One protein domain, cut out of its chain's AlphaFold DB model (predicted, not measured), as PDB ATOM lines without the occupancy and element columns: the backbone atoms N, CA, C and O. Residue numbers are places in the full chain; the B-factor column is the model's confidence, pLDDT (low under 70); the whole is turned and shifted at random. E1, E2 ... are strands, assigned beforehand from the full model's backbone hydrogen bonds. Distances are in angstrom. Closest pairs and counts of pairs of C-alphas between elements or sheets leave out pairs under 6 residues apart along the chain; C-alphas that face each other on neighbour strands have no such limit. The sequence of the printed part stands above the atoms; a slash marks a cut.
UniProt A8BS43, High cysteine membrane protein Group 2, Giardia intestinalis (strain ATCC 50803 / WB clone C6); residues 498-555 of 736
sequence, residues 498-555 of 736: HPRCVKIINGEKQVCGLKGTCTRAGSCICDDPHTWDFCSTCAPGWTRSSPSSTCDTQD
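AT A GLANCE: This is residues 498 to 555 of the 736 residues of the protein "High cysteine membrane protein Group 2" of Giardia intestinalis (strain ATCC 50803 / WB clone C6) (UniProt A8BS43). With little regular structure, three small two-stranded hairpins follow one another: E1-E2 and E3-E4 toward one end, E5-E6 at the other, and the looped stretch 527 to 541 between. The 58 printed residues hold no named helix and six strands, E1 to E6, each pair antiparallel; the class is all strand, with 21 residues in named elements. The whole is compact, radius of gyration of the C-alphas 11.6 A, spanning 33 by 24 by 14 A.

HOW THE PARTS SIT: E1, residues 502 to 505, and E2, 508 to 511, form a hairpin at 139 degrees, with N 505 and O 508 2.9 A apart. In the hairpin of E3, 516 to 518, and E4, 524 to 526, at 158 degrees, N 517 and O 525 are 2.8 A apart. The closest C-alphas of E2 and E3, Val 511 and Cys 518, are 6.7 A apart. E5, 542 to 544, and E6, 551 to 554, form a hairpin at 127 degrees, with N 543 and O 553 2.8 A apart. E4 and E5 are apart.

IN THESE COORDINATES: E1 begins at C-alpha 502 (159.649, 117.338, 163.938) and measures 9.4 A, E2 9.9 A. E6, 8.1 A, ends at C-alpha 554 (165.771, 143.031, 173.812).

THE WHOLE: The C-alphas farthest apart, His 498 and Asp 555, are 32.9 A apart. The printed part has no cut; E4 to E5 is a long link. Residues 547 to 548 and 554 to 555 have pLDDT under 70.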
ATOM      1  N   HIS A 498     153.405 114.657 166.453       92.12
ATOM      2  CA  HIS A 498     152.843 115.122 165.194       92.12
ATOM      3  C   HIS A 498     153.974 115.533 164.216       92.12
ATOM      4  O   HIS A 498     154.894 116.240 164.634       92.12
ATOM      5  N   PRO A 499     153.923 115.177 162.912       88.81
ATOM      6  CA  PRO A 499     155.017 115.428 161.962       88.81
ATOM      7  C   PRO A 499     155.418 116.900 161.841       88.81
ATOM      8  O   PRO A 499     156.586 117.213 161.645       88.81
ATOM      9  N   ARG A 500     154.451 117.813 162.011       89.25
ATOM     10  CA  ARG A 500     154.684 119.271 162.003       89.25
ATOM     11  C   ARG A 500     155.551 119.784 163.154       89.25
ATOM     12  O   ARG A 500     156.014 120.908 163.069       89.25
ATOM     13  N   CYS A 501     155.784 118.989 164.193       91.75
ATOM     14  CA  CYS A 501     156.664 119.349 165.304       91.75
ATOM     15  C   CYS A 501     158.072 118.762 165.179       91.75
ATOM     16  O   CYS A 501     158.887 118.946 166.084       91.75
ATOM     17  N   VAL A 502     158.367 118.029 164.102       91.12
ATOM     18  CA  VAL A 502     159.649 117.338 163.938       91.12
ATOM     19  C   VAL A 502     160.527 118.068 162.937       91.12
ATOM     20  O   VAL A 502     160.139 118.288 161.793       91.12
ATOM     21  N   LYS A 503     161.739 118.416 163.372       87.25
ATOM     22  CA  LYS A 503     162.781 119.000 162.523       87.25
ATOM     23  C   LYS A 503     164.022 118.123 162.593       87.25
ATOM     24  O   LYS A 503     164.362 117.612 163.658       87.25
ATOM     25  N   ILE A 504     164.685 117.930 161.458       84.56
ATOM     26  CA  ILE A 504     165.962 117.215 161.411       84.56
ATOM     27  C   ILE A 504     167.064 118.227 161.722       84.56
ATOM     28  O   ILE A 504     167.264 119.174 160.960       84.56
ATOM     29  N   ILE A 505     167.756 118.047 162.845       78.19
ATOM     30  CA  ILE A 505     168.872 118.889 163.286       78.19
ATOM     31  C   ILE A 505     170.072 117.963 163.475       78.19
ATOM     32  O   ILE A 505     169.980 116.971 164.190       78.19
ATOM     33  N   ASN A 506     171.185 118.249 162.793       82.69
ATOM     34  CA  ASN A 506     172.394 117.410 162.803       82.69
ATOM     35  C   ASN A 506     172.137 115.931 162.436       82.69
ATOM     36  O   ASN A 506     172.779 115.033 162.967       82.69
ATOM     37  N   GLY A 507     171.181 115.673 161.536       84.25
ATOM     38  CA  GLY A 507     170.809 114.318 161.110       84.25
ATOM     39  C   GLY A 507     169.843 113.583 162.047       84.25
ATOM     40  O   GLY A 507     169.370 112.508 161.693       84.25
ATOM     41  N   GLU A 508     169.482 114.165 163.194       86.69
ATOM     42  CA  GLU A 508     168.574 113.560 164.174       86.69
ATOM     43  C   GLU A 508     167.190 114.233 164.131       86.69
ATOM     44  O   GLU A 508     167.078 115.457 164.031       86.69
ATOM     45  N   LYS A 509     166.110 113.440 164.198       89.50
ATOM     46  CA  LYS A 509     164.730 113.949 164.272       89.50
ATOM     47  C   LYS A 509     164.436 114.431 165.691       89.50
ATOM     48  O   LYS A 509     164.296 113.614 166.597       89.50
ATOM     49  N   GLN A 510     164.299 115.740 165.868       90.12
ATOM     50  CA  GLN A 510     164.070 116.363 167.171       90.12
ATOM     51  C   GLN A 510     162.687 117.006 167.243       90.12
ATOM     52  O   GLN A 510     162.242 117.670 166.300       90.12
ATOM     53  N   VAL A 511     162.019 116.826 168.384       90.69
ATOM     54  CA  VAL A 511     160.740 117.475 168.691       90.69
ATOM     55  C   VAL A 511     161.005 118.924 169.088       90.69
ATOM     56  O   VAL A 511     161.731 119.172 170.050       90.69
ATOM     57  N   CYS A 512     160.454 119.883 168.336       91.12
ATOM     58  CA  CYS A 512     160.509 121.319 168.652       91.12
ATOM     59  C   CYS A 512     161.919 121.833 169.013       91.12
ATOM     60  O   CYS A 512     162.097 122.603 169.959       91.12
ATOM     61  N   GLY A 513     162.943 121.337 168.304       79.56
ATOM     62  CA  GLY A 513     164.343 121.724 168.512       79.56
ATOM     63  C   GLY A 513     164.899 121.444 169.915       79.56
ATOM     64  O   GLY A 513     165.828 122.132 170.331       79.56
ATOM     65  N   LEU A 514     164.311 120.491 170.657       80.94
ATOM     66  CA  LEU A 514     164.616 120.169 172.064       80.94
ATOM     67  C   LEU A 514     164.374 121.322 173.061       80.94
ATOM     68  O   LEU A 514     164.786 121.234 174.217       80.94
ATOM     69  N   LYS A 515     163.703 122.398 172.633       84.75
ATOM     70  CA  LYS A 515     163.433 123.607 173.433       84.75
ATOM     71  C   LYS A 515     161.937 123.913 173.564       84.75
ATOM     72  O   LYS A 515     161.552 125.047 173.843       84.75
ATOM     73  N   GLY A 516     161.093 122.914 173.327       87.06
ATOM     74  CA  GLY A 516     159.650 123.037 173.458       87.06
ATOM     75  C   GLY A 516     158.937 121.693 173.436       87.06
ATOM     76  O   GLY A 516     159.544 120.646 173.206       87.06
ATOM     77  N   THR A 517     157.631 121.737 173.657       89.75
ATOM     78  CA  THR A 517     156.722 120.590 173.652       89.75
ATOM     79  C   THR A 517     155.796 120.648 172.440       89.75
ATOM     80  O   THR A 517     155.302 121.709 172.057       89.75
ATOM     81  N   CYS A 518     155.570 119.505 171.791       90.00
ATOM     82  CA  CYS A 518     154.658 119.417 170.655       90.00
ATOM     83  C   CYS A 518     153.216 119.260 171.137       90.00
ATOM     84  O   CYS A 518     152.889 118.325 171.867       90.00
ATOM     85  N   THR A 519     152.327 120.132 170.677       86.81
ATOM     86  CA  THR A 519     150.882 119.968 170.874       86.81
ATOM     87  C   THR A 519     150.327 118.877 169.961       86.81
ATOM     88  O   THR A 519     150.851 118.618 168.875       86.81
ATOM     89  N   ARG A 520     149.186 118.284 170.339       78.31
ATOM     90  CA  ARG A 520     148.477 117.320 169.475       78.31
ATOM     91  C   ARG A 520     148.104 117.891 168.098       78.31
ATOM     92  O   ARG A 520     148.016 117.125 167.146       78.31
ATOM     93  N   ALA A 521     147.927 119.210 167.984       80.38
ATOM     94  CA  ALA A 521     147.615 119.904 166.731       80.38
ATOM     95  C   ALA A 521     148.835 120.122 165.808       80.38
ATOM     96  O   ALA A 521     148.687 120.610 164.686       80.38
ATOM     97  N   GLY A 522     150.046 119.769 166.255       84.19
ATOM     98  CA  GLY A 522     151.260 119.949 165.464       84.19
ATOM     99  C   GLY A 522     151.929 121.314 165.596       84.19
ATOM    100  O   GLY A 522     152.722 121.660 164.725       84.19
ATOM    101  N   SER A 523     151.632 122.064 166.657       88.94
ATOM    102  CA  SER A 523     152.307 123.323 167.004       88.94
ATOM    103  C   SER A 523     153.296 123.114 168.152       88.94
ATOM    104  O   SER A 523     152.983 122.401 169.105       88.94
ATOM    105  N   CYS A 524     154.463 123.756 168.088       90.31
ATOM    106  CA  CYS A 524     155.461 123.736 169.158       90.31
ATOM    107  C   CYS A 524     155.180 124.828 170.199       90.31
ATOM    108  O   CYS A 524     155.125 126.003 169.847       90.31
ATOM    109  N   ILE A 525     155.044 124.445 171.469       89.56
ATOM    110  CA  ILE A 525     155.034 125.359 172.617       89.56
ATOM    111  C   ILE A 525     156.460 125.446 173.142       89.56
ATOM    112  O   ILE A 525     157.017 124.443 173.582       89.56
ATOM    113  N   CYS A 526     157.060 126.626 173.078       90.31
ATOM    114  CA  CYS A 526     158.457 126.818 173.445       90.31
ATOM    115  C   CYS A 526     158.628 127.104 174.931       90.31
ATOM    116  O   CYS A 526     157.825 127.822 175.520       90.31
ATOM    117  N   ASP A 527     159.700 126.567 175.520       86.44
ATOM    118  CA  ASP A 527     160.054 126.821 176.924       86.44
ATOM    119  C   ASP A 527     160.409 128.302 177.150       86.44
ATOM    120  O   ASP A 527     160.229 128.839 178.241       86.44
ATOM    121  N   ASP A 528     160.922 128.956 176.104       85.50
ATOM    122  CA  ASP A 528     161.218 130.381 176.076       85.50
ATOM    123  C   ASP A 528     160.084 131.136 175.357       85.50
ATOM    124  O   ASP A 528     159.911 130.953 174.142       85.50
ATOM    125  N   PRO A 529     159.325 131.998 176.064       82.44
ATOM    126  CA  PRO A 529     158.201 132.735 175.485       82.44
ATOM    127  C   PRO A 529     158.635 133.738 174.405       82.44
ATOM    128  O   PRO A 529     157.803 134.188 173.621       82.44
ATOM    129  N   HIS A 530     159.928 134.066 174.331       87.12
ATOM    130  CA  HIS A 530     160.507 134.951 173.326       87.12
ATOM    131  C   HIS A 530     161.166 134.178 172.180       87.12
ATOM    132  O   HIS A 530     162.002 134.732 171.469       87.12
ATOM    133  N   THR A 531     160.814 132.905 171.972       84.44
ATOM    134  CA  THR A 531     161.208 132.141 170.778       84.44
ATOM    135  C   THR A 531     160.025 131.881 169.856       84.44
ATOM    136  O   THR A 531     158.915 131.601 170.299       84.44
ATOM    137  N   TRP A 532     160.274 131.963 168.552       78.56
ATOM    138  CA  TRP A 532     159.329 131.641 167.490       78.56
ATOM    139  C   TRP A 532     159.840 130.480 166.645       78.56
ATOM    140  O   TRP A 532     161.044 130.231 166.556       78.56
ATOM    141  N   ASP A 533     158.885 129.811 166.006       74.31
ATOM    142  CA  ASP A 533     159.065 128.794 164.971       74.31
ATOM    143  C   ASP A 533     160.028 127.652 165.366       74.31
ATOM    144  O   ASP A 533     161.262 127.750 165.333       74.31
ATOM    145  N   PHE A 534     159.444 126.522 165.783       84.25
ATOM    146  CA  PHE A 534     160.182 125.349 166.279       84.25
ATOM    147  C   PHE A 534     161.105 125.620 167.480       84.25
ATOM    148  O   PHE A 534     162.037 124.853 167.720       84.25
ATOM    149  N   CYS A 535     160.878 126.707 168.226       86.94
ATOM    150  CA  CYS A 535     161.663 127.074 169.415       86.94
ATOM    151  C   CYS A 535     163.159 127.266 169.123       86.94
ATOM    152  O   CYS A 535     164.016 127.181 170.006       86.94
ATOM    153  N   SER A 536     163.485 127.508 167.850       81.19
ATOM    154  CA  SER A 536     164.864 127.554 167.364       81.19
ATOM    155  C   SER A 536     165.353 128.980 167.117       81.19
ATOM    156  O   SER A 536     166.549 129.236 167.269       81.19
ATOM    157  N   THR A 537     164.433 129.914 166.882       83.25
ATOM    158  CA  THR A 537     164.669 131.333 166.572       83.25
ATOM    159  C   THR A 537     164.066 132.236 167.642       83.25
ATOM    160  O   THR A 537     163.054 131.883 168.234       83.25
ATOM    161  N   CYS A 538     164.674 133.391 167.920       82.88
ATOM    162  CA  CYS A 538     164.047 134.388 168.791       82.88
ATOM    163  C   CYS A 538     162.886 135.082 168.074       82.88
ATOM    164  O   CYS A 538     162.926 135.264 166.857       82.88
ATOM    165  N   ALA A 539     161.860 135.462 168.830       79.62
ATOM    166  CA  ALA A 539     160.799 136.336 168.365       79.62
ATOM    167  C   ALA A 539     161.395 137.700 167.953       79.62
ATOM    168  O   ALA A 539     162.408 138.121 168.521       79.62
ATOM    169  N   PRO A 540     160.797 138.412 166.984       75.38
ATOM    170  CA  PRO A 540     161.242 139.740 166.582       75.38
ATOM    171  C   PRO A 540     161.398 140.674 167.785       75.38
ATOM    172  O   PRO A 540     160.535 140.718 168.661       75.38
ATOM    173  N   GLY A 541     162.510 141.409 167.830       72.50
ATOM    174  CA  GLY A 541     162.860 142.260 168.973       72.50
ATOM    175  C   GLY A 541     163.628 141.556 170.087       72.50
ATOM    176  O   GLY A 541     163.951 142.203 171.077       72.50
ATOM    177  N   TRP A 542     163.955 140.273 169.932       79.56
ATOM    178  CA  TRP A 542     164.763 139.527 170.892       79.56
ATOM    179  C   TRP A 542     165.963 138.871 170.212       79.56
ATOM    180  O   TRP A 542     165.854 138.305 169.124       79.56
ATOM    181  N   THR A 543     167.115 138.915 170.869       79.62
ATOM    182  CA  THR A 543     168.341 138.220 170.474       79.62
ATOM    183  C   THR A 543     168.891 137.406 171.641       79.62
ATOM    184  O   THR A 543     168.532 137.611 172.803       79.62
ATOM    185  N   ARG A 544     169.726 136.409 171.324       77.88
ATOM    186  CA  ARG A 544     170.423 135.613 172.340       77.88
ATOM    187  C   ARG A 544     171.772 136.243 172.631       77.88
ATOM    188  O   ARG A 544     172.561 136.444 171.710       77.88
ATOM    189  N   SER A 545     172.076 136.434 173.906       74.75
ATOM    190  CA  SER A 545     173.420 136.778 174.377       74.75
ATOM    191  C   SER A 545     174.483 135.718 174.022       74.75
ATOM    192  O   SER A 545     175.671 136.031 173.944       74.75
ATOM    193  N   SER A 546     174.082 134.461 173.779       75.50
ATOM    194  CA  SER A 546     174.959 133.353 173.381       75.50
ATOM    195  C   SER A 546     174.197 132.250 172.611       75.50
ATOM    196  O   SER A 546     172.981 132.127 172.745       75.50
ATOM    197  N   PRO A 547     174.869 131.378 171.831       66.75
ATOM    198  CA  PRO A 547     174.207 130.305 171.072       66.75
ATOM    199  C   PRO A 547     173.392 129.323 171.935       66.75
ATOM    200  O   PRO A 547     172.434 128.710 171.451       66.75
ATOM    201  N   SER A 548     173.763 129.179 173.211       65.12
ATOM    202  CA  SER A 548     173.138 128.286 174.187       65.12
ATOM    203  C   SER A 548     172.136 128.973 175.125       65.12
ATOM    204  O   SER A 548     171.395 128.251 175.792       65.12
ATOM    205  N   SER A 549     172.063 130.309 175.174       71.19
ATOM    206  CA  SER A 549     171.133 131.021 176.063       71.19
ATOM    207  C   SER A 549     169.706 131.104 175.505       71.19
ATOM    208  O   SER A 549     169.431 130.807 174.336       71.19
ATOM    209  N   THR A 550     168.772 131.441 176.393       80.69
ATOM    210  CA  THR A 550     167.427 131.923 176.058       80.69
ATOM    211  C   THR A 550     167.520 133.276 175.345       80.69
ATOM    212  O   THR A 550     168.541 133.957 175.420       80.69
ATOM    213  N   CYS A 551     166.476 133.662 174.624       81.94
ATOM    214  CA  CYS A 551     166.319 134.979 174.022       81.94
ATOM    215  C   CYS A 551     166.121 136.005 175.145       81.94
ATOM    216  O   CYS A 551     165.023 136.186 175.664       81.94
ATOM    217  N   ASP A 552     167.227 136.602 175.579       78.56
ATOM    218  CA  ASP A 552     167.350 137.377 176.815       78.56
ATOM    219  C   ASP A 552     167.691 138.852 176.577       78.56
ATOM    220  O   ASP A 552     167.626 139.661 177.501       78.56
ATOM    221  N   THR A 553     168.035 139.213 175.341       73.50
ATOM    222  CA  THR A 553     168.445 140.567 174.982       73.50
ATOM    223  C   THR A 553     167.371 141.199 174.109       73.50
ATOM    224  O   THR A 553     167.085 140.711 173.019       73.50
ATOM    225  N   GLN A 554     166.750 142.276 174.590       69.88
ATOM    226  CA  GLN A 554     165.771 143.031 173.812       69.88
ATOM    227  C   GLN A 554     166.513 143.931 172.820       69.88
ATOM    228  O   GLN A 554     167.282 144.807 173.218       69.88
ATOM    229  N   ASP A 555     166.309 143.685 171.533       66.56
ATOM    230  CA  ASP A 555     166.989 144.377 170.443       66.56
ATOM    231  C   ASP A 555     166.065 145.430 169.812       66.56
ATOM    232  O   ASP A 555     164.836 145.307 169.852       66.56
TER     233      ASP A 555